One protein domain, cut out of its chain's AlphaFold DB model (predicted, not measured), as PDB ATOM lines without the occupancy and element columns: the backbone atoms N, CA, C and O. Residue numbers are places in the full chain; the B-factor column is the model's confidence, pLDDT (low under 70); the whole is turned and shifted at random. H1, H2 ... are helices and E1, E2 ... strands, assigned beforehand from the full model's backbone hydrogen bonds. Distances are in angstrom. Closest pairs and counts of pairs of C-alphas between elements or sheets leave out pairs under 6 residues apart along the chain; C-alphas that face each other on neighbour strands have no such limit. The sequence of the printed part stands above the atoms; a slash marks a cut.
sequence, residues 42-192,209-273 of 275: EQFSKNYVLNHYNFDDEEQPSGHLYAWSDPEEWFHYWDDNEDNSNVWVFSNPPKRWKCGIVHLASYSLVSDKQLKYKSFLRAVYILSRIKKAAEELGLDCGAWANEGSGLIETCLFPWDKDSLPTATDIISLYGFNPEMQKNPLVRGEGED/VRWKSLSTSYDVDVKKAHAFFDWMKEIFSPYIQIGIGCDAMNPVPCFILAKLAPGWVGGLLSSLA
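AT A GLANCE: This is residues 42 to 192 and 209 to 273 of the 275 residues of the protein "F-box domain-containing protein" of Pocillopora damicornis (UniProt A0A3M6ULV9). A strongly twisted sheet of six strands forms the core, with the long helix H3 running along one face and the short helix H4 crossing the opposite face. H1 packs on the first part of H3, at residues 117 to 121, while H5 is near the other end of H3 and meets the sheet only with residues 232 to 235. The printed part has 216 residues, with five named helices and six named strands in the order H1 H2 E1 H3 E2 H4 E3 H5 E4 E5 E6. The sheet is mixed, in the order E1 E2 E6 E5 E4 E3; the class is mixed, helices and strands, with under half of the residues in named elements. The whole is compact, with a radius of gyration of the C-alphas of 17.1 A and spans of 56 by 42 by 34 A.

IN THESE COORDINATES: The strands are E1, residues 101 to 103; E2, 153 to 158, 17.5 A long; E3, 185 to 188; E4, 239 to 243, 13.6 A; E5, 252 to 261, 26.9 A; and E6, 264 to 272, 23.8 A. The helices are H1, residues 42 to 52, 15.2 A; H2, 63 to 67; H3, 117 to 137, 29.3 A; H4, 167 to 174, 10.7 A; and H5, 222 to 235, 20.1 A. C-alpha 42 is at (41.927, -18.703, -47.197), C-alpha 117 at (37.472, -14.460, -47.660) and C-alpha 272 at (8.267, -1.384, -42.773).

HOW THE PARTS SIT: E4, E5 and E6 form a meander, each strand the antiparallel neighbour of the one before, and E4 and E5, like E5 and E6, are a hairpin. N 256 and O 268 of E5 and E6 are 3.0 A apart, and N 242 and O 255 of E4 and E5 are 2.8 A apart. Edge strand E3 is antiparallel to E4, with N 187 and O 241 at 2.9 A. E2 is antiparallel to E6, with N 155 and O 267 at 3.0 A. Edge strand E1 is parallel to E2, with N 102 and O 154 at 2.8 A. E1, H3 and E2 form a strand-helix-strand unit, two parallel neighbour strands with a helix between, with a left-handed crossover. H3 is on the sheet at a height of 8.0 A, over E6 and along the strands at 15 degrees on the local plane; the closest C-alphas of H3 and E5 are those of Ala 123 and Leu 260, 5.1 A apart. H4, on the opposite face, has a height of 8.0 A and runs across the strands, at 89 degrees to E5 on the local plane. H2 is on the sheet at a height of 8.3 A. H1 touches H3 with the latter's residues 117 to 121 alone, closest at the C-alphas of Lys 46 and Tyr 117, 5.2 A, at a shallow tilt of 32 degrees, only just short of steep, the same way. H5 only grazes the sheet and is close to but not clearly touching H3, with the C-alphas of Leu 137 and Ala 225 closest at 6.8 A. In H1, H2, H3, H4 and H5 every O i to N i+4 pair is within hydrogen-bond range.

THE WHOLE: The C-alphas of Phe 44 and Glu 82 are the two farthest apart, at 56.0 A. Residues 193 to 208 are not printed, and C-alphas 192 and 209 are 17.4 A apart across the cut. The links from H2 to E1, E1 to H3 and H3 to E2 are long. The mean pLDDT of the printed part is 89.7; residues 80 to 84, 142 to 149 and 189 to 192 are under 70.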
ATOM      1  N   GLU A  42      42.386 -20.004 -46.709       94.00
ATOM      2  CA  GLU A  42      41.927 -18.703 -47.197       94.00
ATOM      3  C   GLU A  42      41.864 -18.673 -48.730       94.00
ATOM      4  O   GLU A  42      40.947 -18.099 -49.312       94.00
ATOM      5  N   GLN A  43      42.808 -19.353 -49.390       92.88
ATOM      6  CA  GLN A  43      42.854 -19.453 -50.844       92.88
ATOM      7  C   GLN A  43      41.661 -20.242 -51.398       92.88
ATOM      8  O   GLN A  43      41.061 -19.811 -52.383       92.88
ATOM      9  N   PHE A  44      41.284 -21.351 -50.752       94.44
ATOM     10  CA  PHE A  44      40.075 -22.084 -51.113       94.44
ATOM     11  C   PHE A  44      38.835 -21.206 -50.932       94.44
ATOM     12  O   PHE A  44      38.048 -21.076 -51.864       94.44
ATOM     13  N   SER A  45      38.703 -20.534 -49.781       95.56
ATOM     14  CA  SER A  45      37.567 -19.637 -49.507       95.56
ATOM     15  C   SER A  45      37.449 -18.538 -50.567       95.56
ATOM     16  O   SER A  45      36.358 -18.274 -51.064       95.56
ATOM     17  N   LYS A  46      38.579 -17.944 -50.971       94.38
ATOM     18  CA  LYS A  46      38.636 -16.957 -52.054       94.38
ATOM     19  C   LYS A  46      38.138 -17.520 -53.378       94.38
ATOM     20  O   LYS A  46      37.271 -16.924 -54.009       94.38
ATOM     21  N   ASN A  47      38.683 -18.659 -53.794       93.00
ATOM     22  CA  ASN A  47      38.306 -19.292 -55.053       93.00
ATOM     23  C   ASN A  47      36.829 -19.706 -55.047       93.00
ATOM     24  O   ASN A  47      36.137 -19.501 -56.037       93.00
ATOM     25  N   TYR A  48      36.342 -20.250 -53.931       95.31
ATOM     26  CA  TYR A  48      34.948 -20.651 -53.776       95.31
ATOM     27  C   TYR A  48      34.017 -19.443 -53.920       95.31
ATOM     28  O   TYR A  48      33.115 -19.459 -54.749       95.31
ATOM     29  N   VAL A  49      34.275 -18.366 -53.169       94.75
ATOM     30  CA  VAL A  49      33.474 -17.132 -53.210       94.75
ATOM     31  C   VAL A  49      33.374 -16.583 -54.632       94.75
ATOM     32  O   VAL A  49      32.269 -16.370 -55.122       94.75
ATOM     33  N   LEU A  50      34.513 -16.392 -55.300       92.12
ATOM     34  CA  LEU A  50      34.569 -15.743 -56.612       92.12
ATOM     35  C   LEU A  50      33.991 -16.596 -57.752       92.12
ATOM     36  O   LEU A  50      33.639 -16.048 -58.790       92.12
ATOM     37  N   ASN A  51      33.904 -17.917 -57.575       92.31
ATOM     38  CA  ASN A  51      33.339 -18.818 -58.582       92.31
ATOM     39  C   ASN A  51      31.862 -19.148 -58.334       92.31
ATOM     40  O   ASN A  51      31.161 -19.512 -59.274       92.31
ATOM     41  N   HIS A  52      31.399 -19.077 -57.083       92.94
ATOM     42  CA  HIS A  52      30.059 -19.530 -56.697       92.94
ATOM     43  C   HIS A  52      29.042 -18.389 -56.583       92.94
ATOM     44  O   HIS A  52      27.841 -18.626 -56.686       92.94
ATOM     45  N   TYR A  53      29.507 -17.156 -56.383       95.06
ATOM     46  CA  TYR A  53      28.647 -15.985 -56.247       95.06
ATOM     47  C   TYR A  53      29.043 -14.912 -57.257       95.06
ATOM     48  O   TYR A  53      30.225 -14.671 -57.501       95.06
ATOM     49  N   ASN A  54      28.039 -14.244 -57.824       95.69
ATOM     50  CA  ASN A  54      28.248 -13.124 -58.729       95.69
ATOM     51  C   ASN A  54      28.237 -11.801 -57.948       95.69
ATOM     52  O   ASN A  54      27.194 -11.399 -57.433       95.69
ATOM     53  N   PHE A  55      29.398 -11.150 -57.859       96.00
ATOM     54  CA  PHE A  55      29.587  -9.867 -57.170       96.00
ATOM     55  C   PHE A  55      29.686  -8.669 -58.121       96.00
ATOM     56  O   PHE A  55      30.150  -7.606 -57.714       96.00
ATOM     57  N   ASP A  56      29.280  -8.825 -59.380       95.44
ATOM     58  CA  ASP A  56      29.049  -7.673 -60.245       95.44
ATOM     59  C   ASP A  56      27.795  -6.933 -59.764       95.44
ATOM     60  O   ASP A  56      26.831  -7.566 -59.322       95.44
ATOM     61  N   ASP A  57      27.800  -5.604 -59.861       95.81
ATOM     62  CA  ASP A  57      26.624  -4.784 -59.562       95.81
ATOM     63  C   ASP A  57      25.494  -5.092 -60.569       95.81
ATOM     64  O   ASP A  57      25.742  -5.305 -61.762       95.81
ATOM     65  N   GLU A  58      24.246  -5.104 -60.098       95.00
ATOM     66  CA  GLU A  58      23.063  -5.079 -60.962       95.00
ATOM     67  C   GLU A  58      23.043  -3.796 -61.805       95.00
ATOM     68  O   GLU A  58      23.421  -2.715 -61.349       95.00
ATOM     69  N   GLU A  59      22.592  -3.910 -63.053       93.44
ATOM     70  CA  GLU A  59      22.533  -2.780 -63.981       93.44
ATOM     71  C   GLU A  59      21.455  -1.757 -63.596       93.44
ATOM     72  O   GLU A  59      21.616  -0.562 -63.844       93.44
ATOM     73  N   GLN A  60      20.354  -2.230 -63.010       90.81
ATOM     74  CA  GLN A  60      19.233  -1.424 -62.538       90.81
ATOM     75  C   GLN A  60      18.785  -1.929 -61.164       90.81
ATOM     76  O   GLN A  60      18.814  -3.141 -60.934       90.81
ATOM     77  N   PRO A  61      18.362  -1.032 -60.256       90.19
ATOM     78  CA  PRO A  61      17.813  -1.450 -58.975       90.19
ATOM     79  C   PRO A  61      16.513  -2.235 -59.184       90.19
ATOM     80  O   PRO A  61      15.782  -2.024 -60.151       90.19
ATOM     81  N   SER A  62      16.203  -3.131 -58.252       90.88
ATOM     82  CA  SER A  62      14.924  -3.848 -58.197       90.88
ATOM     83  C   SER A  62      14.463  -3.987 -56.745       90.88
ATOM     84  O   SER A  62      15.222  -3.646 -55.835       90.88
ATOM     85  N   GLY A  63      13.237  -4.461 -56.515       90.12
ATOM     86  CA  GLY A  63      12.680  -4.606 -55.166       90.12
ATOM     87  C   GLY A  63      12.632  -3.274 -54.412       90.12
ATOM     88  O   GLY A  63      12.287  -2.242 -54.991       90.12
ATOM     89  N   HIS A  64      13.019  -3.271 -53.138       90.88
ATOM     90  CA  HIS A  64      12.956  -2.066 -52.306       90.88
ATOM     91  C   HIS A  64      13.927  -0.972 -52.765       90.88
ATOM     92  O   HIS A  64      13.611   0.209 -52.666       90.88
ATOM     93  N   LEU A  65      15.080  -1.343 -53.336       91.88
ATOM     94  CA  LEU A  65      16.017  -0.359 -53.889       91.88
ATOM     95  C   LEU A  65      15.430   0.417 -55.069       91.88
ATOM     96  O   LEU A  65      15.737   1.596 -55.221       91.88
ATOM     97  N   TYR A  66      14.607  -0.240 -55.895       91.06
ATOM     98  CA  TYR A  66      13.901   0.434 -56.982       91.06
ATOM     99  C   TYR A  66      12.876   1.414 -56.416       91.06
ATOM    100  O   TYR A  66      12.934   2.595 -56.750       91.06
ATOM    101  N   ALA A  67      12.034   0.954 -55.483       89.31
ATOM    102  CA  ALA A  67      11.032   1.802 -54.845       89.31
ATOM    103  C   ALA A  67      11.665   3.051 -54.207       89.31
ATOM    104  O   ALA A  67      11.254   4.167 -54.475       89.31
ATOM    105  N   TRP A  68      12.754   2.909 -53.448       90.75
ATOM    106  CA  TRP A  68      13.430   4.061 -52.831       90.75
ATOM    107  C   TRP A  68      14.208   4.953 -53.807       90.75
ATOM    108  O   TRP A  68      14.661   6.031 -53.415       90.75
ATOM    109  N   SER A  69      14.399   4.510 -55.052       89.44
ATOM    110  CA  SER A  69      15.018   5.312 -56.112       89.44
ATOM    111  C   SER A  69      14.014   6.139 -56.916       89.44
ATOM    112  O   SER A  69      14.433   7.073 -57.599       89.44
ATOM    113  N   ASP A  70      12.721   5.829 -56.804       87.38
ATOM    114  CA  ASP A  70      11.646   6.505 -57.523       87.38
ATOM    115  C   ASP A  70      10.665   7.160 -56.533       87.38
ATOM    116  O   ASP A  70       9.940   6.459 -55.829       87.38
ATOM    117  N   PRO A  71      10.630   8.501 -56.434       84.31
ATOM    118  CA  PRO A  71       9.679   9.233 -55.597       84.31
ATOM    119  C   PRO A  71       8.199   8.929 -55.857       84.31
ATOM    120  O   PRO A  71       7.375   9.260 -55.008       84.31
ATOM    121  N   GLU A  72       7.840   8.340 -57.002       83.69
ATOM    122  CA  GLU A  72       6.457   7.946 -57.303       83.69
ATOM    123  C   GLU A  72       6.029   6.642 -56.593       83.69
ATOM    124  O   GLU A  72       4.838   6.342 -56.534       83.69
ATOM    125  N   GLU A  73       6.971   5.886 -56.013       83.50
ATOM    126  CA  GLU A  73       6.735   4.567 -55.399       83.50
ATOM    127  C   GLU A  73       6.517   4.615 -53.867       83.50
ATOM    128  O   GLU A  73       6.344   3.575 -53.226       83.50
ATOM    129  N   TRP A  74       6.551   5.796 -53.239       85.94
ATOM    130  CA  TRP A  74       6.403   5.960 -51.784       85.94
ATOM    131  C   TRP A  74       5.858   7.338 -51.393       85.94
ATOM    132  O   TRP A  74       5.887   8.295 -52.164       85.94
ATOM    133  N   PHE A  75       5.362   7.449 -50.158       85.88
ATOM    134  CA  PHE A  75       4.813   8.690 -49.611       85.88
ATOM    135  C   PHE A  75       5.803   9.370 -48.671       85.88
ATOM    136  O   PHE A  75       6.484   8.699 -47.896       85.88
ATOM    137  N   HIS A  76       5.835  10.702 -48.689       87.12
ATOM    138  CA  HIS A  76       6.611  11.527 -47.763       87.12
ATOM    139  C   HIS A  76       5.720  12.515 -47.015       87.12
ATOM    140  O   HIS A  76       4.666  12.913 -47.508       87.12
ATOM    141  N   TYR A  77       6.159  12.898 -45.820       86.19
ATOM    142  CA  TYR A  77       5.425  13.759 -44.888       86.19
ATOM    143  C   TYR A  77       6.236  14.983 -44.435       86.19
ATOM    144  O   TYR A  77       5.857  15.655 -43.475       86.19
ATOM    145  N   TRP A  78       7.378  15.260 -45.070       82.06
ATOM    146  CA  TRP A  78       8.156  16.474 -44.810       82.06
ATOM    147  C   TRP A  78       7.621  17.664 -45.615       82.06
ATOM    148  O   TRP A  78       6.956  17.460 -46.625       82.06
ATOM    149  N   ASP A  79       7.903  18.887 -45.147       71.75
ATOM    150  CA  ASP A  79       7.315  20.130 -45.671       71.75
ATOM    151  C   ASP A  79       7.331  20.184 -47.210       71.75
ATOM    152  O   ASP A  79       8.395  20.082 -47.833       71.75
ATOM    153  N   ASP A  80       6.141  20.385 -47.789       62.59
ATOM    154  CA  ASP A  80       5.902  20.576 -49.220       62.59
ATOM    155  C   ASP A  80       6.670  21.814 -49.713       62.59
ATOM    156  O   ASP A  80       6.157  22.935 -49.744       62.59
ATOM    157  N   ASN A  81       7.925  21.638 -50.109       55.78
ATOM    158  CA  ASN A  81       8.561  22.595 -50.995       55.78
ATOM    159  C   ASN A  81       8.074  22.290 -52.415       55.78
ATOM    160  O   ASN A  81       8.142  21.149 -52.857       55.78
ATOM    161  N   GLU A  82       7.665  23.315 -53.173       56.53
ATOM    162  CA  GLU A  82       7.350  23.206 -54.615       56.53
ATOM    163  C   GLU A  82       8.531  22.650 -55.452       56.53
ATOM    164  O   GLU A  82       8.392  22.367 -56.643       56.53
ATOM    165  N   ASP A  83       9.703  22.504 -54.830       63.81
ATOM    166  CA  ASP A  83      10.914  21.928 -55.390       63.81
ATOM    167  C   ASP A  83      11.051  20.438 -55.022       63.81
ATOM    168  O   ASP A  83      11.641  20.064 -54.003       63.81
ATOM    169  N   ASN A  84      10.558  19.575 -55.914       68.69
ATOM    170  CA  ASN A  84      10.675  18.115 -55.816       68.69
ATOM    171  C   ASN A  84      12.132  17.600 -55.871       68.69
ATOM    172  O   ASN A  84      12.357  16.398 -55.739       68.69
ATOM    173  N   SER A  85      13.144  18.463 -56.054       73.56
ATOM    174  CA  SER A  85      14.553  18.039 -56.082       73.56
ATOM    175  C   SER A  85      15.074  17.510 -54.740       73.56
ATOM    176  O   SER A  85      16.106  16.837 -54.712       73.56
ATOM    177  N   ASN A  86      14.362  17.760 -53.634       80.94
ATOM    178  CA  ASN A  86      14.721  17.250 -52.308       80.94
ATOM    179  C   ASN A  86      14.035  15.919 -51.937       80.94
ATOM    180  O   ASN A  86      14.219  15.422 -50.825       80.94
ATOM    181  N   VAL A  87      13.252  15.329 -52.846       87.81
ATOM    182  CA  VAL A  87      12.520  14.082 -52.591       87.81
ATOM    183  C   VAL A  87      13.387  12.887 -52.985       87.81
ATOM    184  O   VAL A  87      13.398  12.445 -54.129       87.81
ATOM    185  N   TRP A  88      14.170  12.387 -52.033       91.75
ATOM    186  CA  TRP A  88      15.048  11.227 -52.208       91.75
ATOM    187  C   TRP A  88      15.309  10.546 -50.863       91.75
ATOM    188  O   TRP A  88      15.327  11.218 -49.835       91.75
ATOM    189  N   VAL A  89      15.554   9.231 -50.866       93.75
ATOM    190  CA  VAL A  89      15.843   8.451 -49.644       93.75
ATOM    191  C   VAL A  89      17.339   8.451 -49.311       93.75
ATOM    192  O   VAL A  89      17.745   8.784 -48.194       93.75
ATOM    193  N   PHE A  90      18.176   8.117 -50.298       94.81
ATOM    194  CA  PHE A  90      19.632   8.019 -50.159       94.81
ATOM    195  C   PHE A  90      20.339   9.044 -51.040       94.81
ATOM    196  O   PHE A  90      20.063   9.140 -52.233       94.81
ATOM    197  N   SER A  91      21.315   9.753 -50.480       93.44
ATOM    198  CA  SER A  91      22.156  10.688 -51.243       93.44
ATOM    199  C   SER A  91      23.085   9.963 -52.218       93.44
ATOM    200  O   SER A  91      23.458  10.507 -53.255       93.44
ATOM    201  N   ASN A  92      23.459   8.724 -51.888       91.50
ATOM    202  CA  ASN A  92      24.184   7.811 -52.759       91.50
ATOM    203  C   ASN A  92      23.549   6.414 -52.639       91.50
ATOM    204  O   ASN A  92      23.876   5.691 -51.690       91.50
ATOM    205  N   PRO A  93      22.616   6.052 -53.541       93.12
ATOM    206  CA  PRO A  93      21.824   4.835 -53.419       93.12
ATOM    207  C   PRO A  93      22.688   3.579 -53.273       93.12
ATOM    208  O   PRO A  93      23.631   3.397 -54.054       93.12
ATOM    209  N   PRO A  94      22.393   2.702 -52.293       96.06
ATOM    210  CA  PRO A  94      23.079   1.427 -52.177       96.06
ATOM    211  C   PRO A  94      22.853   0.588 -53.435       96.06
ATOM    212  O   PRO A  94      21.910   0.794 -54.200       96.06
ATOM    213  N   LYS A  95      23.743  -0.373 -53.645       95.81
ATOM    214  CA  LYS A  95      23.740  -1.226 -54.830       95.81
ATOM    215  C   LYS A  95      23.500  -2.665 -54.436       95.81
ATOM    216  O   LYS A  95      23.663  -3.028 -53.273       95.81
ATOM    217  N   ARG A  96      23.153  -3.496 -55.410       96.94
ATOM    218  CA  ARG A  96      23.003  -4.932 -55.211       96.94
ATOM    219  C   ARG A  96      23.977  -5.679 -56.100       96.94
ATOM    220  O   ARG A  96      24.040  -5.428 -57.298       96.94
ATOM    221  N   TRP A  97      24.708  -6.614 -55.511       97.31
ATOM    222  CA  TRP A  97      25.440  -7.607 -56.285       97.31
ATOM    223  C   TRP A  97      24.467  -8.586 -56.927       97.31
ATOM    224  O   TRP A  97      23.483  -8.959 -56.297       97.31
ATOM    225  N   LYS A  98      24.772  -9.109 -58.114       96.31
ATOM    226  CA  LYS A  98      23.923 -10.086 -58.824       96.31
ATOM    227  C   LYS A  98      23.637 -11.378 -58.042       96.31
ATOM    228  O   LYS A  98      22.723 -12.122 -58.388       96.31
ATOM    229  N   CYS A  99      24.377 -11.668 -56.969       95.50
ATOM    230  CA  CYS A  99      24.038 -12.724 -56.010       95.50
ATOM    231  C   CYS A  99      22.825 -12.388 -55.110       95.50
ATOM    232  O   CYS A  99      22.272 -13.276 -54.462       95.50
ATOM    233  N   GLY A 100      22.347 -11.143 -55.120       95.88
ATOM    234  CA  GLY A 100      21.164 -10.656 -54.408       95.88
ATOM    235  C   GLY A 100      21.438  -9.914 -53.101       95.88
ATOM    236  O   GLY A 100      20.492  -9.637 -52.370       95.88
ATOM    237  N   ILE A 101      22.701  -9.628 -52.779       98.00
ATOM    238  CA  ILE A 101      23.086  -8.961 -51.530       98.00
ATOM    239  C   ILE A 101      23.273  -7.467 -51.794       98.00
ATOM    240  O   ILE A 101      24.065  -7.075 -52.653       98.00
ATOM    241  N   VAL A 102      22.561  -6.641 -51.033       98.00
ATOM    242  CA  VAL A 102      22.698  -5.185 -51.029       98.00
ATOM    243  C   VAL A 102      23.970  -4.783 -50.281       98.00
ATOM    244  O   VAL A 102      24.260  -5.293 -49.200       98.00
ATOM    245  N   HIS A 103      24.733  -3.852 -50.835       97.50
ATOM    246  CA  HIS A 103      25.942  -3.310 -50.233       97.50
ATOM    247  C   HIS A 103      25.986  -1.786 -50.355       97.50
ATOM    248  O   HIS A 103      25.271  -1.163 -51.145       97.50
ATOM    249  N   LEU A 104      26.862  -1.172 -49.560       96.50
ATOM    250  CA  LEU A 104      27.075   0.272 -49.590       96.50
ATOM    251  C   LEU A 104      27.568   0.714 -50.969       96.50
ATOM    252  O   LEU A 104      28.461   0.089 -51.545       96.50
ATOM    253  N   ALA A 105      27.062   1.849 -51.438       94.12
ATOM    254  CA  ALA A 105      27.479   2.466 -52.695       94.12
ATOM    255  C   ALA A 105      28.980   2.812 -52.730       94.12
ATOM    256  O   ALA A 105      29.607   2.823 -53.789       94.12
ATOM    257  N   SER A 106      29.560   3.091 -51.560       91.81
ATOM    258  CA  SER A 106      30.982   3.392 -51.368       91.81
ATOM    259  C   SER A 106      31.874   2.148 -51.285       91.81
ATOM    260  O   SER A 106      33.098   2.282 -51.304       91.81
ATOM    261  N   TYR A 107      31.294   0.949 -51.180       94.25
ATOM    262  CA  TYR A 107      32.045  -0.292 -51.032       94.25
ATOM    263  C   TYR A 107      32.276  -0.978 -52.381       94.25
ATOM    264  O   TYR A 107      31.366  -1.112 -53.196       94.25
ATOM    265  N   SER A 108      33.497  -1.473 -52.591       90.25
ATOM    266  CA  SER A 108      33.843  -2.325 -53.729       90.25
ATOM    267  C   SER A 108      34.742  -3.469 -53.282       90.25
ATOM    268  O   SER A 108      35.848  -3.242 -52.781       90.25
ATOM    269  N   LEU A 109      34.296  -4.698 -53.555       90.31
ATOM    270  CA  LEU A 109      35.020  -5.928 -53.232       90.31
ATOM    271  C   LEU A 109      36.422  -5.963 -53.866       90.31
ATOM    272  O   LEU A 109      37.379  -6.420 -53.249       90.31
ATOM    273  N   VAL A 110      36.565  -5.431 -55.086       86.88
ATOM    274  CA  VAL A 110      37.839  -5.400 -55.831       86.88
ATOM    275  C   VAL A 110      38.874  -4.503 -55.148       86.88
ATOM    276  O   VAL A 110      40.076  -4.765 -55.206       86.88
ATOM    277  N   SER A 111      38.411  -3.432 -54.504       86.69
ATOM    278  CA  SER A 111      39.277  -2.450 -53.848       86.69
ATOM    279  C   SER A 111      39.689  -2.850 -52.426       86.69
ATOM    280  O   SER A 111      40.650  -2.292 -51.888       86.69
ATOM    281  N   ASP A 112      39.010  -3.835 -51.832       91.19
ATOM    282  CA  ASP A 112      39.239  -4.273 -50.461       91.19
ATOM    283  C   ASP A 112      40.467  -5.192 -50.355       91.19
ATOM    284  O   ASP A 112      40.426  -6.404 -50.575       91.19
ATOM    285  N   LYS A 113      41.602  -4.591 -49.988       87.25
ATOM    286  CA  LYS A 113      42.875  -5.307 -49.810       87.25
ATOM    287  C   LYS A 113      42.964  -6.077 -48.492       87.25
ATOM    288  O   LYS A 113      43.908  -6.848 -48.321       87.25
ATOM    289  N   GLN A 114      42.058  -5.831 -47.548       88.31
ATOM    290  CA  GLN A 114      42.087  -6.438 -46.214       88.31
ATOM    291  C   GLN A 114      41.074  -7.575 -46.060       88.31
ATOM    292  O   GLN A 114      41.141  -8.310 -45.069       88.31
ATOM    293  N   LEU A 115      40.216  -7.761 -47.067       93.25
ATOM    294  CA  LEU A 115      39.208  -8.803 -47.167       93.25
ATOM    295  C   LEU A 115      39.713 -10.171 -46.696       93.25
ATOM    296  O   LEU A 115      40.640 -10.759 -47.263       93.25
ATOM    297  N   LYS A 116      39.042 -10.693 -45.668       95.62
ATOM    298  CA  LYS A 116      39.180 -12.075 -45.204       95.62
ATOM    299  C   LYS A 116      38.067 -12.915 -45.816       95.62
ATOM    300  O   LYS A 116      36.934 -12.905 -45.332       95.62
ATOM    301  N   TYR A 117      38.389 -13.643 -46.877       96.06
ATOM    302  CA  TYR A 117      37.472 -14.460 -47.660       96.06
ATOM    303  C   TYR A 117      36.786 -15.545 -46.842       96.06
ATOM    304  O   TYR A 117      35.631 -15.837 -47.119       96.06
ATOM    305  N   LYS A 118      37.423 -16.113 -45.813       95.50
ATOM    306  CA  LYS A 118      36.736 -17.074 -44.937       95.50
ATOM    307  C   LYS A 118      35.586 -16.436 -44.149       95.50
ATOM    308  O   LYS A 118      34.498 -17.006 -44.074       95.50
ATOM    309  N   SER A 119      35.813 -15.252 -43.576       96.56
ATOM    310  CA  SER A 119      34.766 -14.493 -42.879       96.56
ATOM    311  C   SER A 119      33.689 -14.023 -43.853       96.56
ATOM    312  O   SER A 119      32.502 -14.178 -43.583       96.56
ATOM    313  N   PHE A 120      34.102 -13.513 -45.013       97.62
ATOM    314  CA  PHE A 120      33.185 -13.054 -46.051       97.62
ATOM    315  C   PHE A 120      32.310 -14.193 -46.596       97.62
ATOM    316  O   PHE A 120      31.096 -14.045 -46.653       97.62
ATOM    317  N   LEU A 121      32.889 -15.365 -46.890       97.44
ATOM    318  CA  LEU A 121      32.157 -16.562 -47.322       97.44
ATOM    319  C   LEU A 121      31.084 -16.965 -46.309       97.44
ATOM    320  O   LEU A 121      29.961 -17.276 -46.698       97.44
ATOM    321  N   ARG A 122      31.411 -16.936 -45.010       96.69
ATOM    322  CA  ARG A 122      30.436 -17.211 -43.948       96.69
ATOM    323  C   ARG A 122      29.260 -16.235 -44.013       96.69
ATOM    324  O   ARG A 122      28.118 -16.683 -43.980       96.69
ATOM    325  N   ALA A 123      29.531 -14.934 -44.116       98.19
ATOM    326  CA  ALA A 123      28.486 -13.917 -44.189       98.19
ATOM    327  C   ALA A 123      27.619 -14.076 -45.451       98.19
ATOM    328  O   ALA A 123      26.398 -14.158 -45.348       98.19
ATOM    329  N   VAL A 124      28.243 -14.220 -46.624       98.00
ATOM    330  CA  VAL A 124      27.553 -14.413 -47.911       98.00
ATOM    331  C   VAL A 124      26.687 -15.672 -47.904       98.00
ATOM    332  O   VAL A 124      25.557 -15.636 -48.384       98.00
ATOM    333  N   TYR A 125      27.171 -16.775 -47.326       97.38
ATOM    334  CA  TYR A 125      26.396 -18.011 -47.215       97.38
ATOM    335  C   TYR A 125      25.144 -17.839 -46.347       97.38
ATOM    336  O   TYR A 125      24.060 -18.267 -46.745       97.38
ATOM    337  N   ILE A 126      25.279 -17.192 -45.181       98.12
ATOM    338  CA  ILE A 126      24.144 -16.898 -44.294       98.12
ATOM    339  C   ILE A 126      23.093 -16.082 -45.052       98.12
ATOM    340  O   ILE A 126      21.930 -16.479 -45.093       98.12
ATOM    341  N   LEU A 127      23.503 -14.992 -45.704       98.50
ATOM    342  CA  LEU A 127      22.588 -14.121 -46.444       98.50
ATOM    343  C   LEU A 127      21.948 -14.823 -47.647       98.50
ATOM    344  O   LEU A 127      20.752 -14.686 -47.872       98.50
ATOM    345  N   SER A 128      22.700 -15.653 -48.369       97.31
ATOM    346  CA  SER A 128      22.158 -16.443 -49.484       97.31
ATOM    347  C   SER A 128      21.082 -17.425 -49.015       97.31
ATOM    348  O   SER A 128      20.079 -17.628 -49.700       97.31
ATOM    349  N   ARG A 129      21.255 -18.017 -47.824       96.56
ATOM    350  CA  ARG A 129      20.242 -18.886 -47.213       96.56
ATOM    351  C   ARG A 129      18.995 -18.105 -46.795       96.56
ATOM    352  O   ARG A 129      17.896 -18.607 -47.006       96.56
ATOM    353  N   ILE A 130      19.160 -16.902 -46.244       97.19
ATOM    354  CA  ILE A 130      18.045 -16.003 -45.908       97.19
ATOM    355  C   ILE A 130      17.266 -15.625 -47.165       97.19
ATOM    356  O   ILE A 130      16.056 -15.789 -47.184       97.19
ATOM    357  N   LYS A 131      17.950 -15.194 -48.230       95.94
ATOM    358  CA  LYS A 131      17.313 -14.844 -49.506       95.94
ATOM    359  C   LYS A 131      16.493 -16.005 -50.068       95.94
ATOM    360  O   LYS A 131      15.335 -15.831 -50.423       95.94
ATOM    361  N   LYS A 132      17.074 -17.208 -50.104       95.75
ATOM    362  CA  LYS A 132      16.356 -18.404 -50.559       95.75
ATOM    363  C   LYS A 132      15.108 -18.670 -49.711       95.75
ATOM    364  O   LYS A 132      14.064 -19.010 -50.251       95.75
ATOM    365  N   ALA A 133      15.206 -18.498 -48.394       94.75
ATOM    366  CA  ALA A 133      14.054 -18.627 -47.510       94.75
ATOM    367  C   ALA A 133      13.018 -17.513 -47.721       94.75
ATOM    368  O   ALA A 133      11.833 -17.792 -47.600       94.75
ATOM    369  N   ALA A 134      13.438 -16.294 -48.074       93.50
ATOM    370  CA  ALA A 134      12.530 -15.196 -48.390       93.50
ATOM    371  C   ALA A 134      11.617 -15.537 -49.566       93.50
ATOM    372  O   ALA A 134      10.405 -15.393 -49.457       93.50
ATOM    373  N   GLU A 135      12.187 -16.086 -50.637       93.69
ATOM    374  CA  GLU A 135      11.434 -16.562 -51.800       93.69
ATOM    375  C   GLU A 135      10.567 -17.786 -51.461       93.69
ATOM    376  O   GLU A 135       9.405 -17.855 -51.849       93.69
ATOM    377  N   GLU A 136      11.112 -18.758 -50.722       94.56
ATOM    378  CA  GLU A 136      10.416 -20.016 -50.413       94.56
ATOM    379  C   GLU A 136       9.301 -19.888 -49.364       94.56
ATOM    380  O   GLU A 136       8.413 -20.737 -49.338       94.56
ATOM    381  N   LEU A 137       9.383 -18.901 -48.470       93.12
ATOM    382  CA  LEU A 137       8.440 -18.689 -47.364       93.12
ATOM    383  C   LEU A 137       7.654 -17.372 -47.496       93.12
ATOM    384  O   LEU A 137       6.942 -16.998 -46.564       93.12
ATOM    385  N   GLY A 138       7.814 -16.645 -48.604       91.38
ATOM    386  CA  GLY A 138       7.148 -15.358 -48.818       91.38
ATOM    387  C   GLY A 138       7.414 -14.368 -47.683       91.38
ATOM    388  O   GLY A 138       6.469 -13.829 -47.117       91.38
ATOM    389  N   LEU A 139       8.681 -14.212 -47.285       90.56
ATOM    390  CA  LEU A 139       9.035 -13.410 -46.111       90.56
ATOM    391  C   LEU A 139       8.910 -11.910 -46.401       90.56
ATOM    392  O   LEU A 139       9.596 -11.409 -47.290       90.56
ATOM    393  N   ASP A 140       8.115 -11.204 -45.599       87.50
ATOM    394  CA  ASP A 140       7.834  -9.768 -45.733       87.50
ATOM    395  C   ASP A 140       7.747  -9.088 -44.345       87.50
ATOM    396  O   ASP A 140       7.361  -9.715 -43.349       87.50
ATOM    397  N   CYS A 141       8.116  -7.805 -44.280       79.88
ATOM    398  CA  CYS A 141       7.948  -6.925 -43.116       79.88
ATOM    399  C   CYS A 141       6.757  -5.947 -43.242       79.88
ATOM    400  O   CYS A 141       6.573  -5.101 -42.364       79.88
ATOM    401  N   GLY A 142       5.982  -6.013 -44.327       64.44
ATOM    402  CA  GLY A 142       4.819  -5.166 -44.577       64.44
ATOM    403  C   GLY A 142       3.671  -5.384 -43.585       64.44
ATOM    404  O   GLY A 142       3.458  -6.480 -43.061       64.44
ATOM    405  N   ALA A 143       2.901  -4.322 -43.334       56.66
ATOM    406  CA  ALA A 143       1.635  -4.404 -42.608       56.66
ATOM    407  C   ALA A 143       0.476  -4.738 -43.570       56.66
ATOM    408  O   ALA A 143       0.593  -4.613 -44.790       56.66
ATOM    409  N   TRP A 144      -0.667  -5.166 -43.022       45.50
ATOM    410  CA  TRP A 144      -1.897  -5.387 -43.793       45.50
ATOM    411  C   TRP A 144      -2.254  -4.138 -44.634       45.50
ATOM    412  O   TRP A 144      -2.234  -3.037 -44.092       45.50
ATOM    413  N   ALA A 145      -2.660  -4.338 -45.901       42.22
ATOM    414  CA  ALA A 145      -3.133  -3.331 -46.881       42.22
ATOM    415  C   ALA A 145      -2.151  -2.787 -47.959       42.22
ATOM    416  O   ALA A 145      -2.387  -1.713 -48.501       42.22
ATOM    417  N   ASN A 146      -1.167  -3.584 -48.397       53.03
ATOM    418  CA  ASN A 146      -0.371  -3.413 -49.640       53.03
ATOM    419  C   ASN A 146       0.699  -2.302 -49.667       53.03
ATOM    420  O   ASN A 146       1.474  -2.252 -50.620       53.03
ATOM    421  N   GLU A 147       0.791  -1.427 -48.666       56.44
ATOM    422  CA  GLU A 147       1.849  -0.407 -48.634       56.44
ATOM    423  C   GLU A 147       3.178  -1.014 -48.164       56.44
ATOM    424  O   GLU A 147       3.292  -1.536 -47.055       56.44
ATOM    425  N   GLY A 148       4.193  -0.962 -49.030       60.28
ATOM    426  CA  GLY A 148       5.528  -1.484 -48.740       60.28
ATOM    427  C   GLY A 148       5.675  -2.999 -48.748       60.28
ATOM    428  O   GLY A 148       6.708  -3.482 -48.290       60.28
ATOM    429  N   SER A 149       4.692  -3.727 -49.291       68.69
ATOM    430  CA  SER A 149       4.798  -5.173 -49.491       68.69
ATOM    431  C   SER A 149       5.948  -5.505 -50.438       68.69
ATOM    432  O   SER A 149       6.053  -4.935 -51.528       68.69
ATOM    433  N   GLY A 150       6.784  -6.451 -50.048       83.38
ATOM    434  CA  GLY A 150       7.920  -6.892 -50.838       83.38
ATOM    435  C   GLY A 150       8.687  -7.975 -50.105       83.38
ATOM    436  O   GLY A 150       8.750  -7.988 -48.879       83.38
ATOM    437  N   LEU A 151       9.276  -8.903 -50.857       90.94
ATOM    438  CA  LEU A 151      10.156  -9.880 -50.234       90.94
ATOM    439  C   LEU A 151      11.311  -9.153 -49.556       90.94
ATOM    440  O   LEU A 151      11.935  -8.282 -50.169       90.94
ATOM    441  N   ILE A 152      11.624  -9.562 -48.327       93.12
ATOM    442  CA  ILE A 152      12.799  -9.040 -47.643       93.12
ATOM    443  C   ILE A 152      14.043  -9.207 -48.516       93.12
ATOM    444  O   ILE A 152      14.258 -10.218 -49.193       93.12
ATOM    445  N   GLU A 153      14.915  -8.222 -48.434       95.25
ATOM    446  CA  GLU A 153      16.222  -8.240 -49.055       95.25
ATOM    447  C   GLU A 153      17.292  -8.507 -47.999       95.25
ATOM    448  O   GLU A 153      17.051  -8.495 -46.788       95.25
ATOM    449  N   THR A 154      18.512  -8.769 -48.459       97.69
ATOM    450  CA  THR A 154      19.655  -8.939 -47.563       97.69
ATOM    451  C   THR A 154      20.682  -7.862 -47.810       97.69
ATOM    452  O   THR A 154      20.909  -7.485 -48.957       97.69
ATOM    453  N   CYS A 155      21.329  -7.383 -46.752       98.31
ATOM    454  CA  CYS A 155      22.393  -6.392 -46.863       98.31
ATOM    455  C   CYS A 155      23.666  -6.826 -46.134       98.31
ATOM    456  O   CYS A 155      23.607  -7.542 -45.131       98.31
ATOM    457  N   LEU A 156      24.818  -6.357 -46.615       98.44
ATOM    458  CA  LEU A 156      26.132  -6.648 -46.051       98.44
ATOM    459  C   LEU A 156      27.067  -5.445 -46.182       98.44
ATOM    460  O   LEU A 156      27.177  -4.844 -47.251       98.44
ATOM    461  N   PHE A 157      27.798  -5.129 -45.115       97.38
ATOM    462  CA  PHE A 157      28.824  -4.093 -45.148       97.38
ATOM    463  C   PHE A 157      29.972  -4.363 -44.162       97.38
ATOM    464  O   PHE A 157      29.777  -5.046 -43.148       97.38
ATOM    465  N   PRO A 158      31.182  -3.842 -44.449       96.12
ATOM    466  CA  PRO A 158      32.315  -3.956 -43.539       96.12
ATOM    467  C   PRO A 158      32.022  -3.287 -42.200       96.12
ATOM    468  O   PRO A 158      31.458  -2.191 -42.145       96.12
ATOM    469  N   TRP A 159      32.426  -3.941 -41.115       96.38
ATOM    470  CA  TRP A 159      32.205  -3.435 -39.770       96.38
ATOM    471  C   TRP A 159      33.240  -3.962 -38.777       96.38
ATOM    472  O   TRP A 159      33.203  -5.125 -38.367       96.38
ATOM    473  N   ASP A 160      34.130  -3.070 -38.347       91.56
ATOM    474  CA  ASP A 160      35.269  -3.420 -37.490       91.56
ATOM    475  C   ASP A 160      35.032  -3.137 -35.999       91.56
ATOM    476  O   ASP A 160      35.875  -3.462 -35.165       91.56
ATOM    477  N   LYS A 161      33.896  -2.525 -35.633       94.75
ATOM    478  CA  LYS A 161      33.587  -2.215 -34.229       94.75
ATOM    479  C   LYS A 161      33.083  -3.456 -33.491       94.75
ATOM    480  O   LYS A 161      32.417  -4.323 -34.063       94.75
ATOM    481  N   ASP A 162      33.328  -3.512 -32.181       92.31
ATOM    482  CA  ASP A 162      32.855  -4.600 -31.316       92.31
ATOM    483  C   ASP A 162      31.339  -4.565 -31.053       92.31
ATOM    484  O   ASP A 162      30.726  -5.620 -30.882       92.31
ATOM    485  N   SER A 163      30.714  -3.391 -31.107       95.12
ATOM    486  CA  SER A 163      29.260  -3.238 -31.016       95.12
ATOM    487  C   SER A 163      28.573  -3.460 -32.366       95.12
ATOM    488  O   SER A 163      29.217  -3.432 -33.415       95.12
ATOM    489  N   LEU A 164      27.253  -3.640 -32.354       97.12
ATOM    490  CA  LEU A 164      26.423  -3.465 -33.549       97.12
ATOM    491  C   LEU A 164      26.353  -1.974 -33.947       97.12
ATOM    492  O   LEU A 164      26.641  -1.112 -33.106       97.12
ATOM    493  N   PRO A 165      26.036  -1.655 -35.217       97.50
ATOM    494  CA  PRO A 165      25.847  -0.277 -35.662       97.50
ATOM    495  C   PRO A 165      24.664   0.381 -34.954       97.50
ATOM    496  O   PRO A 165      23.645  -0.255 -34.708       97.50
ATOM    497  N   THR A 166      24.800   1.667 -34.650       97.38
ATOM    498  CA  THR A 166      23.705   2.513 -34.163       97.38
ATOM    499  C   THR A 166      22.894   3.084 -35.328       97.38
ATOM    500  O   THR A 166      23.343   3.059 -36.475       97.38
ATOM    501  N   ALA A 167      21.729   3.680 -35.051       97.31
ATOM    502  CA  ALA A 167      20.968   4.403 -36.073       97.31
ATOM    503  C   ALA A 167      21.795   5.513 -36.744       97.31
ATOM    504  O   ALA A 167      21.768   5.642 -37.964       97.31
ATOM    505  N   THR A 168      22.605   6.251 -35.977       97.31
ATOM    506  CA  THR A 168      23.514   7.277 -36.514       97.31
ATOM    507  C   THR A 168      24.554   6.686 -37.463       97.31
ATOM    508  O   THR A 168      24.852   7.284 -38.497       97.31
ATOM    509  N   ASP A 169      25.094   5.505 -37.143       97.62
ATOM    510  CA  ASP A 169      26.016   4.813 -38.045       97.62
ATOM    511  C   ASP A 169      25.309   4.442 -39.358       97.62
ATOM    512  O   ASP A 169      25.843   4.723 -40.426       97.62
ATOM    513  N   ILE A 170      24.095   3.880 -39.303       97.56
ATOM    514  CA  ILE A 170      23.320   3.512 -40.502       97.56
ATOM    515  C   ILE A 170      22.964   4.739 -41.349       97.56
ATOM    516  O   ILE A 170      23.199   4.722 -42.559       97.56
ATOM    517  N   ILE A 171      22.487   5.818 -40.720       96.94
ATOM    518  CA  ILE A 171      22.211   7.104 -41.377       96.94
ATOM    519  C   ILE A 171      23.442   7.584 -42.147       96.94
ATOM    520  O   ILE A 171      23.336   7.954 -43.316       96.94
ATOM    521  N   SER A 172      24.616   7.536 -41.512       96.12
ATOM    522  CA  SER A 172      25.861   7.991 -42.127       96.12
ATOM    523  C   SER A 172      26.382   7.050 -43.215       96.12
ATOM    524  O   SER A 172      26.944   7.538 -44.192       96.12
ATOM    525  N   LEU A 173      26.256   5.729 -43.051       95.88
ATOM    526  CA  LEU A 173      26.757   4.742 -44.015       95.88
ATOM    527  C   LEU A 173      25.964   4.769 -45.324       95.88
ATOM    528  O   LEU A 173      26.559   4.697 -46.398       95.88
ATOM    529  N   TYR A 174      24.637   4.877 -45.226       95.56
ATOM    530  CA  TYR A 174      23.729   4.895 -46.376       95.56
ATOM    531  C   TYR A 174      23.416   6.314 -46.873       95.56
ATOM    532  O   TYR A 174      22.838   6.478 -47.943       95.56
ATOM    533  N   GLY A 175      23.816   7.347 -46.125       95.62
ATOM    534  CA  GLY A 175      23.648   8.742 -46.520       95.62
ATOM    535  C   GLY A 175      22.180   9.147 -46.636       95.62
ATOM    536  O   GLY A 175      21.789   9.689 -47.670       95.62
ATOM    537  N   PHE A 176      21.383   8.855 -45.608       95.56
ATOM    538  CA  PHE A 176      19.945   9.148 -45.575       95.56
ATOM    539  C   PHE A 176      19.630  10.646 -45.651       95.56
ATOM    540  O   PHE A 176      20.352  11.473 -45.078       95.56
ATOM    541  N   ASN A 177      18.511  10.977 -46.301       94.44
ATOM    542  CA  ASN A 177      18.001  12.342 -46.397       94.44
ATOM    543  C   ASN A 177      17.871  12.996 -45.012       94.44
ATOM    544  O   ASN A 177      17.350  12.349 -44.101       94.44
ATOM    545  N   PRO A 178      18.337  14.249 -44.826       93.50
ATOM    546  CA  PRO A 178      18.210  14.977 -43.564       93.50
ATOM    547  C   PRO A 178      16.809  14.958 -42.942       93.50
ATOM    548  O   PRO A 178      16.703  14.852 -41.719       93.50
ATOM    549  N   GLU A 179      15.748  14.991 -43.753       91.88
ATOM    550  CA  GLU A 179      14.366  14.958 -43.257       91.88
ATOM    551  C   GLU A 179      14.008  13.628 -42.574       91.88
ATOM    552  O   GLU A 179      13.195  13.593 -41.653       91.88
ATOM    553  N   MET A 180      14.686  12.535 -42.939       93.00
ATOM    554  CA  MET A 180      14.439  11.192 -42.404       93.00
ATOM    555  C   MET A 180      15.220  10.868 -41.122       93.00
ATOM    556  O   MET A 180      15.020   9.809 -40.527       93.00
ATOM    557  N   GLN A 181      16.149  11.728 -40.696       93.62
ATOM    558  CA  GLN A 181      17.112  11.391 -39.634       93.62
ATOM    559  C   GLN A 181      16.541  11.521 -38.214       93.62
ATOM    560  O   GLN A 181      17.181  11.102 -37.245       93.62
ATOM    561  N   LYS A 182      15.361  12.129 -38.068       91.00
ATOM    562  CA  LYS A 182      14.713  12.357 -36.772       91.00
ATOM    563  C   LYS A 182      14.037  11.073 -36.280       91.00
ATOM    564  O   LYS A 182      13.466  10.332 -37.071       91.00
ATOM    565  N   ASN A 183      14.095  10.850 -34.965       91.25
ATOM    566  CA  ASN A 183      13.391   9.777 -34.247       91.25
ATOM    567  C   ASN A 183      13.477   8.384 -34.910       91.25
ATOM    568  O   ASN A 183      12.440   7.768 -35.157       91.25
ATOM    569  N   PRO A 184      14.681   7.860 -35.210       93.69
ATOM    570  CA  PRO A 184      14.789   6.524 -35.779       93.69
ATOM    571  C   PRO A 184      14.190   5.482 -34.824       93.69
ATOM    572  O   PRO A 184      14.424   5.527 -33.612       93.69
ATOM    573  N   LEU A 185      13.468   4.510 -35.376       92.19
ATOM    574  CA  LEU A 185      13.068   3.315 -34.643       92.19
ATOM    575  C   LEU A 185      14.328   2.521 -34.305       92.19
ATOM    576  O   LEU A 185      15.102   2.198 -35.203       92.19
ATOM    577  N   VAL A 186      14.516   2.166 -33.037       92.94
ATOM    578  CA  VAL A 186      15.595   1.276 -32.596       92.94
ATOM    579  C   VAL A 186      15.007   0.232 -31.654       92.94
ATOM    580  O   VAL A 186      14.319   0.596 -30.705       92.94
ATOM    581  N   ARG A 187      15.253  -1.056 -31.926       89.62
ATOM    582  CA  ARG A 187      14.915  -2.172 -31.025       89.62
ATOM    583  C   ARG A 187      16.105  -3.120 -30.911       89.62
ATOM    584  O   ARG A 187      16.624  -3.571 -31.932       89.62
ATOM    585  N   GLY A 188      16.549  -3.409 -29.692       80.44
ATOM    586  CA  GLY A 188      17.632  -4.364 -29.419       80.44
ATOM    587  C   GLY A 188      17.177  -5.633 -28.692       80.44
ATOM    588  O   GLY A 188      16.015  -5.776 -28.305       80.44
ATOM    589  N   GLU A 189      18.118  -6.551 -28.452       68.56
ATOM    590  CA  GLU A 189      17.889  -7.679 -27.540       68.56
ATOM    591  C   GLU A 189      17.464  -7.189 -26.144       68.56
ATOM    592  O   GLU A 189      18.166  -6.409 -25.500       68.56
ATOM    593  N   GLY A 190      16.315  -7.677 -25.664       58.88
ATOM    594  CA  GLY A 190      15.784  -7.398 -24.324       58.88
ATOM    595  C   GLY A 190      14.820  -6.209 -24.218       58.88
ATOM    596  O   GLY A 190      14.202  -6.043 -23.167       58.88
ATOM    597  N   GLU A 191      14.649  -5.410 -25.277       53.94
ATOM    598  CA  GLU A 191      13.637  -4.336 -25.325       53.94
ATOM    599  C   GLU A 191      12.279  -4.824 -25.839       53.94
ATOM    600  O   GLU A 191      11.238  -4.248 -25.512       53.94
ATOM    601  N   ASP A 192      12.274  -5.942 -26.564       52.81
ATOM    602  CA  ASP A 192      11.058  -6.674 -26.869       52.81
ATOM    603  C   ASP A 192      10.618  -7.409 -25.602       52.81
ATOM    604  O   ASP A 192      11.023  -8.539 -25.332       52.81
ATOM    605  N   VAL A 209       3.600 -17.456 -39.897       85.81
ATOM    606  CA  VAL A 209       4.606 -17.534 -38.827       85.81
ATOM    607  C   VAL A 209       5.372 -16.216 -38.756       85.81
ATOM    608  O   VAL A 209       5.767 -15.664 -39.785       85.81
ATOM    609  N   ARG A 210       5.615 -15.716 -37.542       84.56
ATOM    610  CA  ARG A 210       6.246 -14.411 -37.316       84.56
ATOM    611  C   ARG A 210       7.525 -14.500 -36.495       84.56
ATOM    612  O   ARG A 210       7.670 -15.333 -35.605       84.56
ATOM    613  N   TRP A 211       8.440 -13.577 -36.768       85.12
ATOM    614  CA  TRP A 211       9.604 -13.298 -35.939       85.12
ATOM    615  C   TRP A 211       9.932 -11.807 -36.015       85.12
ATOM    616  O   TRP A 211      10.387 -11.311 -37.042       85.12
ATOM    617  N   LYS A 212       9.727 -11.075 -34.913       82.44
ATOM    618  CA  LYS A 212       9.836  -9.603 -34.892       82.44
ATOM    619  C   LYS A 212       8.850  -8.978 -35.885       82.44
ATOM    620  O   LYS A 212       7.682  -9.343 -35.876       82.44
ATOM    621  N   SER A 213       9.296  -8.041 -36.719       82.19
ATOM    622  CA  SER A 213       8.480  -7.483 -37.801       82.19
ATOM    623  C   SER A 213       8.367  -8.407 -39.016       82.19
ATOM    624  O   SER A 213       7.669  -8.053 -39.952       82.19
ATOM    625  N   LEU A 214       9.063  -9.548 -39.034       85.94
ATOM    626  CA  LEU A 214       9.076 -10.459 -40.169       85.94
ATOM    627  C   LEU A 214       7.920 -11.452 -40.093       85.94
ATOM    628  O   LEU A 214       7.649 -12.020 -39.035       85.94
ATOM    629  N   SER A 215       7.290 -11.701 -41.232       87.25
ATOM    630  CA  SER A 215       6.140 -12.585 -41.368       87.25
ATOM    631  C   SER A 215       6.259 -13.437 -42.634       87.25
ATOM    632  O   SER A 215       6.871 -13.005 -43.607       87.25
ATOM    633  N   THR A 216       5.737 -14.665 -42.613       89.19
ATOM    634  CA  THR A 216       5.632 -15.526 -43.807       89.19
ATOM    635  C   THR A 216       4.339 -15.260 -44.579       89.19
ATOM    636  O   THR A 216       3.402 -14.668 -44.040       89.19
ATOM    637  N   SER A 217       4.206 -15.808 -45.789       86.62
ATOM    638  CA  SER A 217       2.873 -15.976 -46.383       86.62
ATOM    639  C   SER A 217       2.039 -17.005 -45.592       86.62
ATOM    640  O   SER A 217       2.560 -17.743 -44.750       86.62
ATOM    641  N   TYR A 218       0.722 -17.028 -45.819       84.44
ATOM    642  CA  TYR A 218      -0.217 -17.905 -45.095       84.44
ATOM    643  C   TYR A 218      -0.246 -19.346 -45.631       84.44
ATOM    644  O   TYR A 218      -0.761 -20.244 -44.975       84.44
ATOM    645  N   ASP A 219       0.286 -19.573 -46.831       85.25
ATOM    646  CA  ASP A 219       0.283 -20.856 -47.538       85.25
ATOM    647  C   ASP A 219       1.602 -21.638 -47.398       85.25
ATOM    648  O   ASP A 219       1.815 -22.640 -48.086       85.25
ATOM    649  N   VAL A 220       2.497 -21.199 -46.506       88.06
ATOM    650  CA  VAL A 220       3.799 -21.844 -46.304       88.06
ATOM    651  C   VAL A 220       3.718 -23.123 -45.481       88.06
ATOM    652  O   VAL A 220       2.825 -23.341 -44.666       88.06
ATOM    653  N   ASP A 221       4.756 -23.947 -45.612       89.44
ATOM    654  CA  ASP A 221       5.039 -25.003 -44.645       89.44
ATOM    655  C   ASP A 221       5.475 -24.382 -43.302       89.44
ATOM    656  O   ASP A 221       6.617 -23.944 -43.134       89.44
ATOM    657  N   VAL A 222       4.556 -24.375 -42.334       88.62
ATOM    658  CA  VAL A 222       4.746 -23.835 -40.977       88.62
ATOM    659  C   VAL A 222       5.929 -24.492 -40.254       88.62
ATOM    660  O   VAL A 222       6.715 -23.807 -39.598       88.62
ATOM    661  N   LYS A 223       6.144 -25.807 -40.419       89.56
ATOM    662  CA  LYS A 223       7.277 -26.508 -39.785       89.56
ATOM    663  C   LYS A 223       8.602 -26.035 -40.368       89.56
ATOM    664  O   LYS A 223       9.566 -25.821 -39.631       89.56
ATOM    665  N   LYS A 224       8.648 -25.840 -41.686       91.06
ATOM    666  CA  LYS A 224       9.813 -25.271 -42.369       91.06
ATOM    667  C   LYS A 224      10.066 -23.824 -41.935       91.06
ATOM    668  O   LYS A 224      11.224 -23.464 -41.724       91.06
ATOM    669  N   ALA A 225       9.013 -23.026 -41.760       91.44
ATOM    670  CA  ALA A 225       9.113 -21.652 -41.277       91.44
ATOM    671  C   ALA A 225       9.668 -21.573 -39.844       91.44
ATOM    672  O   ALA A 225      10.628 -20.840 -39.609       91.44
ATOM    673  N   HIS A 226       9.159 -22.383 -38.908       90.56
ATOM    674  CA  HIS A 226       9.710 -22.453 -37.548       90.56
ATOM    675  C   HIS A 226      11.181 -22.873 -37.546       90.56
ATOM    676  O   HIS A 226      12.009 -22.194 -36.944       90.56
ATOM    677  N   ALA A 227      11.536 -23.925 -38.291       93.38
ATOM    678  CA  ALA A 227      12.926 -24.372 -38.397       93.38
ATOM    679  C   ALA A 227      13.854 -23.284 -38.974       93.38
ATOM    680  O   ALA A 227      15.019 -23.180 -38.583       93.38
ATOM    681  N   PHE A 228      13.355 -22.467 -39.906       95.00
ATOM    682  CA  PHE A 228      14.088 -21.318 -40.427       95.00
ATOM    683  C   PHE A 228      14.255 -20.215 -39.372       95.00
ATOM    684  O   PHE A 228      15.372 -19.729 -39.190       95.00
ATOM    685  N   PHE A 229      13.189 -19.841 -38.659       92.81
ATOM    686  CA  PHE A 229      13.267 -18.795 -37.641       92.81
ATOM    687  C   PHE A 229      14.108 -19.198 -36.432       92.81
ATOM    688  O   PHE A 229      14.833 -18.361 -35.901       92.81
ATOM    689  N   ASP A 230      14.092 -20.464 -36.026       92.94
ATOM    690  CA  ASP A 230      14.970 -20.952 -34.961       92.94
ATOM    691  C   ASP A 230      16.441 -20.873 -35.373       92.94
ATOM    692  O   ASP A 230      17.268 -20.363 -34.617       92.94
ATOM    693  N   TRP A 231      16.760 -21.245 -36.616       95.56
ATOM    694  CA  TRP A 231      18.096 -21.022 -37.167       95.56
ATOM    695  C   TRP A 231      18.467 -19.529 -37.228       95.56
ATOM    696  O   TRP A 231      19.600 -19.166 -36.913       95.56
ATOM    697  N   MET A 232      17.534 -18.648 -37.603       94.12
ATOM    698  CA  MET A 232      17.758 -17.196 -37.612       94.12
ATOM    699  C   MET A 232      18.069 -16.655 -36.215       94.12
ATOM    700  O   MET A 232      19.016 -15.882 -36.078       94.12
ATOM    701  N   LYS A 233      17.337 -17.083 -35.176       92.12
ATOM    702  CA  LYS A 233      17.553 -16.655 -33.780       92.12
ATOM    703  C   LYS A 233      18.974 -16.957 -33.297       92.12
ATOM    704  O   LYS A 233      19.565 -16.125 -32.620       92.12
ATOM    705  N   GLU A 234      19.542 -18.103 -33.676       93.12
ATOM    706  CA  GLU A 234      20.925 -18.460 -33.319       93.12
ATOM    707  C   GLU A 234      21.967 -17.535 -33.966       93.12
ATOM    708  O   GLU A 234      23.017 -17.265 -33.383       93.12
ATOM    709  N   ILE A 235      21.700 -17.062 -35.184       94.31
ATOM    710  CA  ILE A 235      22.613 -16.190 -35.934       94.31
ATOM    711  C   ILE A 235      22.459 -14.723 -35.517       94.31
ATOM    712  O   ILE A 235      23.449 -13.995 -35.453       94.31
ATOM    713  N   PHE A 236      21.232 -14.295 -35.230       93.56
ATOM    714  CA  PHE A 236      20.870 -12.924 -34.878       93.56
ATOM    715  C   PHE A 236      20.875 -12.687 -33.363       93.56
ATOM    716  O   PHE A 236      20.052 -11.941 -32.847       93.56
ATOM    717  N   SER A 237      21.819 -13.296 -32.644       90.69
ATOM    718  CA  SER A 237      22.037 -13.034 -31.221       90.69
ATOM    719  C   SER A 237      23.491 -12.595 -30.968       90.69
ATOM    720  O   SER A 237      24.405 -13.422 -31.067       90.69
ATOM    721  N   PRO A 238      23.761 -11.299 -30.690       93.81
ATOM    722  CA  PRO A 238      22.809 -10.187 -30.629       93.81
ATOM    723  C   PRO A 238      22.371  -9.651 -32.000       93.81
ATOM    724  O   PRO A 238      23.115  -9.749 -32.982       93.81
ATOM    725  N   TYR A 239      21.209  -8.987 -32.030       94.62
ATOM    726  CA  TYR A 239      20.737  -8.186 -33.165       94.62
ATOM    727  C   TYR A 239      20.363  -6.754 -32.768       94.62
ATOM    728  O   TYR A 239      20.195  -6.425 -31.592       94.62
ATOM    729  N   ILE A 240      20.203  -5.911 -33.790       95.31
ATOM    730  CA  ILE A 240      19.573  -4.599 -33.689       95.31
ATOM    731  C   ILE A 240      18.624  -4.385 -34.868       95.31
ATOM    732  O   ILE A 240      18.969  -4.690 -36.010       95.31
ATOM    733  N   GLN A 241      17.430  -3.870 -34.594       94.75
ATOM    734  CA  GLN A 241      16.487  -3.406 -35.600       94.75
ATOM    735  C   GLN A 241      16.507  -1.881 -35.652       94.75
ATOM    736  O   GLN A 241      16.418  -1.232 -34.610       94.75
ATOM    737  N   ILE A 242      16.634  -1.317 -36.853       95.44
ATOM    738  CA  ILE A 242      16.723   0.126 -37.085       95.44
ATOM    739  C   ILE A 242      15.778   0.512 -38.223       95.44
ATOM    740  O   ILE A 242      15.944   0.014 -39.333       95.44
ATOM    741  N   GLY A 243      14.828   1.409 -37.968       94.31
ATOM    742  CA  GLY A 243      13.985   2.038 -38.991       94.31
ATOM    743  C   GLY A 243      14.313   3.523 -39.124       94.31
ATOM    744  O   GLY A 243      14.413   4.214 -38.110       94.31
ATOM    745  N   ILE A 244      14.501   4.020 -40.349       95.25
ATOM    746  CA  ILE A 244      14.861   5.423 -40.616       95.25
ATOM    747  C   ILE A 244      13.728   6.115 -41.375       95.25
ATOM    748  O   ILE A 244      13.253   5.590 -42.377       95.25
ATOM    749  N   GLY A 245      13.315   7.301 -40.920       92.12
ATOM    750  CA  GLY A 245      12.224   8.068 -41.527       92.12
ATOM    751  C   GLY A 245      10.827   7.770 -40.974       92.12
ATOM    752  O   GLY A 245       9.856   7.966 -41.694       92.12
ATOM    753  N   CYS A 246      10.716   7.327 -39.714       89.88
ATOM    754  CA  CYS A 246       9.450   6.931 -39.074       89.88
ATOM    755  C   CYS A 246       8.348   7.997 -39.096       89.88
ATOM    756  O   CYS A 246       7.188   7.650 -39.272       89.88
ATOM    757  N   ASP A 247       8.718   9.272 -38.987       87.50
ATOM    758  CA  ASP A 247       7.783  10.404 -39.053       87.50
ATOM    759  C   ASP A 247       7.823  11.116 -40.423       87.50
ATOM    760  O   ASP A 247       7.245  12.187 -40.591       87.50
ATOM    761  N   ALA A 248       8.575  10.572 -41.384       89.12
ATOM    762  CA  ALA A 248       9.030  11.291 -42.572       89.12
ATOM    763  C   ALA A 248       8.550  10.649 -43.881       89.12
ATOM    764  O   ALA A 248       8.325  11.365 -44.853       89.12
ATOM    765  N   MET A 249       8.390   9.323 -43.923       89.44
ATOM    766  CA  MET A 249       7.912   8.604 -45.106       89.44
ATOM    767  C   MET A 249       7.169   7.313 -44.752       89.44
ATOM    768  O   MET A 249       7.324   6.791 -43.651       89.44
ATOM    769  N   ASN A 250       6.409   6.770 -45.705       86.25
ATOM    770  CA  ASN A 250       5.838   5.424 -45.623       86.25
ATOM    771  C   ASN A 250       5.910   4.732 -47.000       86.25
ATOM    772  O   ASN A 250       5.513   5.344 -47.997       86.25
ATOM    773  N   PRO A 251       6.392   3.478 -47.085       86.00
ATOM    774  CA  PRO A 251       6.966   2.653 -46.015       86.00
ATOM    775  C   PRO A 251       8.416   3.037 -45.673       86.00
ATOM    776  O   PRO A 251       9.150   3.551 -46.517       86.00
ATOM    777  N   VAL A 252       8.861   2.761 -44.444       89.69
ATOM    778  CA  VAL A 252      10.197   3.169 -43.981       89.69
ATOM    779  C   VAL A 252      11.270   2.114 -44.251       89.69
ATOM    780  O   VAL A 252      11.040   0.929 -43.991       89.69
ATOM    781  N   PRO A 253      12.478   2.511 -44.693       93.75
ATOM    782  CA  PRO A 253      13.634   1.625 -44.717       93.75
ATOM    783  C   PRO A 253      13.932   1.054 -43.329       93.75
ATOM    784  O   PRO A 253      14.198   1.792 -42.375       93.75
ATOM    785  N   CYS A 254      13.898  -0.272 -43.224       93.69
ATOM    786  CA  CYS A 254      14.096  -1.007 -41.985       93.69
ATOM    787  C   CYS A 254      15.193  -2.062 -42.142       93.69
ATOM    788  O   CYS A 254      15.196  -2.863 -43.075       93.69
ATOM    789  N   PHE A 255      16.097  -2.095 -41.168       95.69
ATOM    790  CA  PHE A 255      17.213  -3.023 -41.087       95.69
ATOM    791  C   PHE A 255      17.047  -3.912 -39.861       95.69
ATOM    792  O   PHE A 255      16.750  -3.406 -38.783       95.69
ATOM    793  N   ILE A 256      17.299  -5.212 -39.994       95.44
ATOM    794  CA  ILE A 256      17.536  -6.115 -38.859       95.44
ATOM    795  C   ILE A 256      18.944  -6.660 -39.046       95.44
ATOM    796  O   ILE A 256      19.215  -7.346 -40.028       95.44
ATOM    797  N   LEU A 257      19.857  -6.313 -38.143       97.56
ATOM    798  CA  LEU A 257      21.296  -6.477 -38.340       97.56
ATOM    799  C   LEU A 257      21.927  -7.298 -37.226       97.56
ATOM    800  O   LEU A 257      21.621  -7.108 -36.051       97.56
ATOM    801  N   ALA A 258      22.879  -8.141 -37.610       97.50
ATOM    802  CA  ALA A 258      23.712  -8.914 -36.704       97.50
ATOM    803  C   ALA A 258      25.162  -8.970 -37.205       97.50
ATOM    804  O   ALA A 258      25.477  -8.674 -38.364       97.50
ATOM    805  N   LYS A 259      26.072  -9.385 -36.323       97.69
ATOM    806  CA  LYS A 259      27.452  -9.703 -36.699       97.69
ATOM    807  C   LYS A 259      27.515 -11.089 -37.325       97.69
ATOM    808  O   LYS A 259      27.564 -12.093 -36.622       97.69
ATOM    809  N   LEU A 260      27.561 -11.148 -38.652       97.62
ATOM    810  CA  LEU A 260      27.526 -12.420 -39.380       97.62
ATOM    811  C   LEU A 260      28.883 -13.139 -39.375       97.62
ATOM    812  O   LEU A 260      28.953 -14.374 -39.373       97.62
ATOM    813  N   ALA A 261      29.969 -12.364 -39.375       96.56
ATOM    814  CA  ALA A 261      31.342 -12.851 -39.319       96.56
ATOM    815  C   ALA A 261      32.300 -11.737 -38.841       96.56
ATOM    816  O   ALA A 261      31.929 -10.564 -38.855       96.56
ATOM    817  N   PRO A 262      33.546 -12.060 -38.440       95.12
ATOM    818  CA  PRO A 262      34.541 -11.038 -38.114       95.12
ATOM    819  C   PRO A 262      34.742 -10.045 -39.268       95.12
ATOM    820  O   PRO A 262      35.028 -10.476 -40.388       95.12
ATOM    821  N   GLY A 263      34.606  -8.747 -38.978       95.75
ATOM    822  CA  GLY A 263      34.703  -7.656 -39.957       95.75
ATOM    823  C   GLY A 263      33.425  -7.397 -40.764       95.75
ATOM    824  O   GLY A 263      33.451  -6.574 -41.673       95.75
ATOM    825  N   TRP A 264      32.319  -8.094 -40.472       97.56
ATOM    826  CA  TRP A 264      31.101  -8.053 -41.284       97.56
ATOM    827  C   TRP A 264      29.832  -7.945 -40.443       97.56
ATOM    828  O   TRP A 264      29.524  -8.824 -39.631       97.56
ATOM    829  N   VAL A 265      29.052  -6.901 -40.715       98.38
ATOM    830  CA  VAL A 265      27.664  -6.774 -40.262       98.38
ATOM    831  C   VAL A 265      26.745  -6.850 -41.469       98.38
ATOM    832  O   VAL A 265      27.042  -6.333 -42.544       98.38
ATOM    833  N   GLY A 266      25.622  -7.524 -41.286       98.25
ATOM    834  CA  GLY A 266      24.603  -7.649 -42.306       98.25
ATOM    835  C   GLY A 266      23.331  -8.228 -41.723       98.25
ATOM    836  O   GLY A 266      23.233  -8.470 -40.519       98.25
ATOM    837  N   GLY A 267      22.364  -8.464 -42.593       97.44
ATOM    838  CA  GLY A 267      21.119  -9.099 -42.210       97.44
ATOM    839  C   GLY A 267      20.012  -8.765 -43.182       97.44
ATOM    840  O   GLY A 267      20.212  -8.884 -44.389       97.44
ATOM    841  N   LEU A 268      18.861  -8.382 -42.641       95.88
ATOM    842  CA  LEU A 268      17.647  -8.117 -43.397       95.88
ATOM    843  C   LEU A 268      17.538  -6.630 -43.720       95.88
ATOM    844  O   LEU A 268      17.797  -5.788 -42.857       95.88
ATOM    845  N   LEU A 269      17.106  -6.336 -44.940       95.00
ATOM    846  CA  LEU A 269      16.734  -5.014 -45.420       95.00
ATOM    847  C   LEU A 269      15.326  -5.107 -45.996       95.00
ATOM    848  O   LEU A 269      15.071  -5.933 -46.862       95.00
ATOM    849  N   SER A 270      14.409  -4.283 -45.511       91.75
ATOM    850  CA  SER A 270      13.021  -4.298 -45.965       91.75
ATOM    851  C   SER A 270      12.407  -2.913 -45.872       91.75
ATOM    852  O   SER A 270      13.002  -1.984 -45.322       91.75
ATOM    853  N   SER A 271      11.184  -2.799 -46.365       88.25
ATOM    854  CA  SER A 271      10.282  -1.702 -46.039       88.25
ATOM    855  C   SER A 271       9.369  -2.101 -44.873       88.25
ATOM    856  O   SER A 271       8.883  -3.228 -44.831       88.25
ATOM    857  N   LEU A 272       9.181  -1.207 -43.902       84.62
ATOM    858  CA  LEU A 272       8.267  -1.384 -42.773       84.62
ATOM    859  C   LEU A 272       7.174  -0.321 -42.865       84.62
ATOM    860  O   LEU A 272       7.471   0.870 -42.844       84.62
ATOM    861  N   ALA A 273       5.916  -0.738 -42.962       78.19
ATOM    862  CA  ALA A 273       4.799   0.192 -42.876       78.19
ATOM    863  C   ALA A 273       4.520   0.517 -41.402       78.19
ATOM    864  O   ALA A 273       4.306  -0.389 -40.594       78.19
TER     865      ALA A 273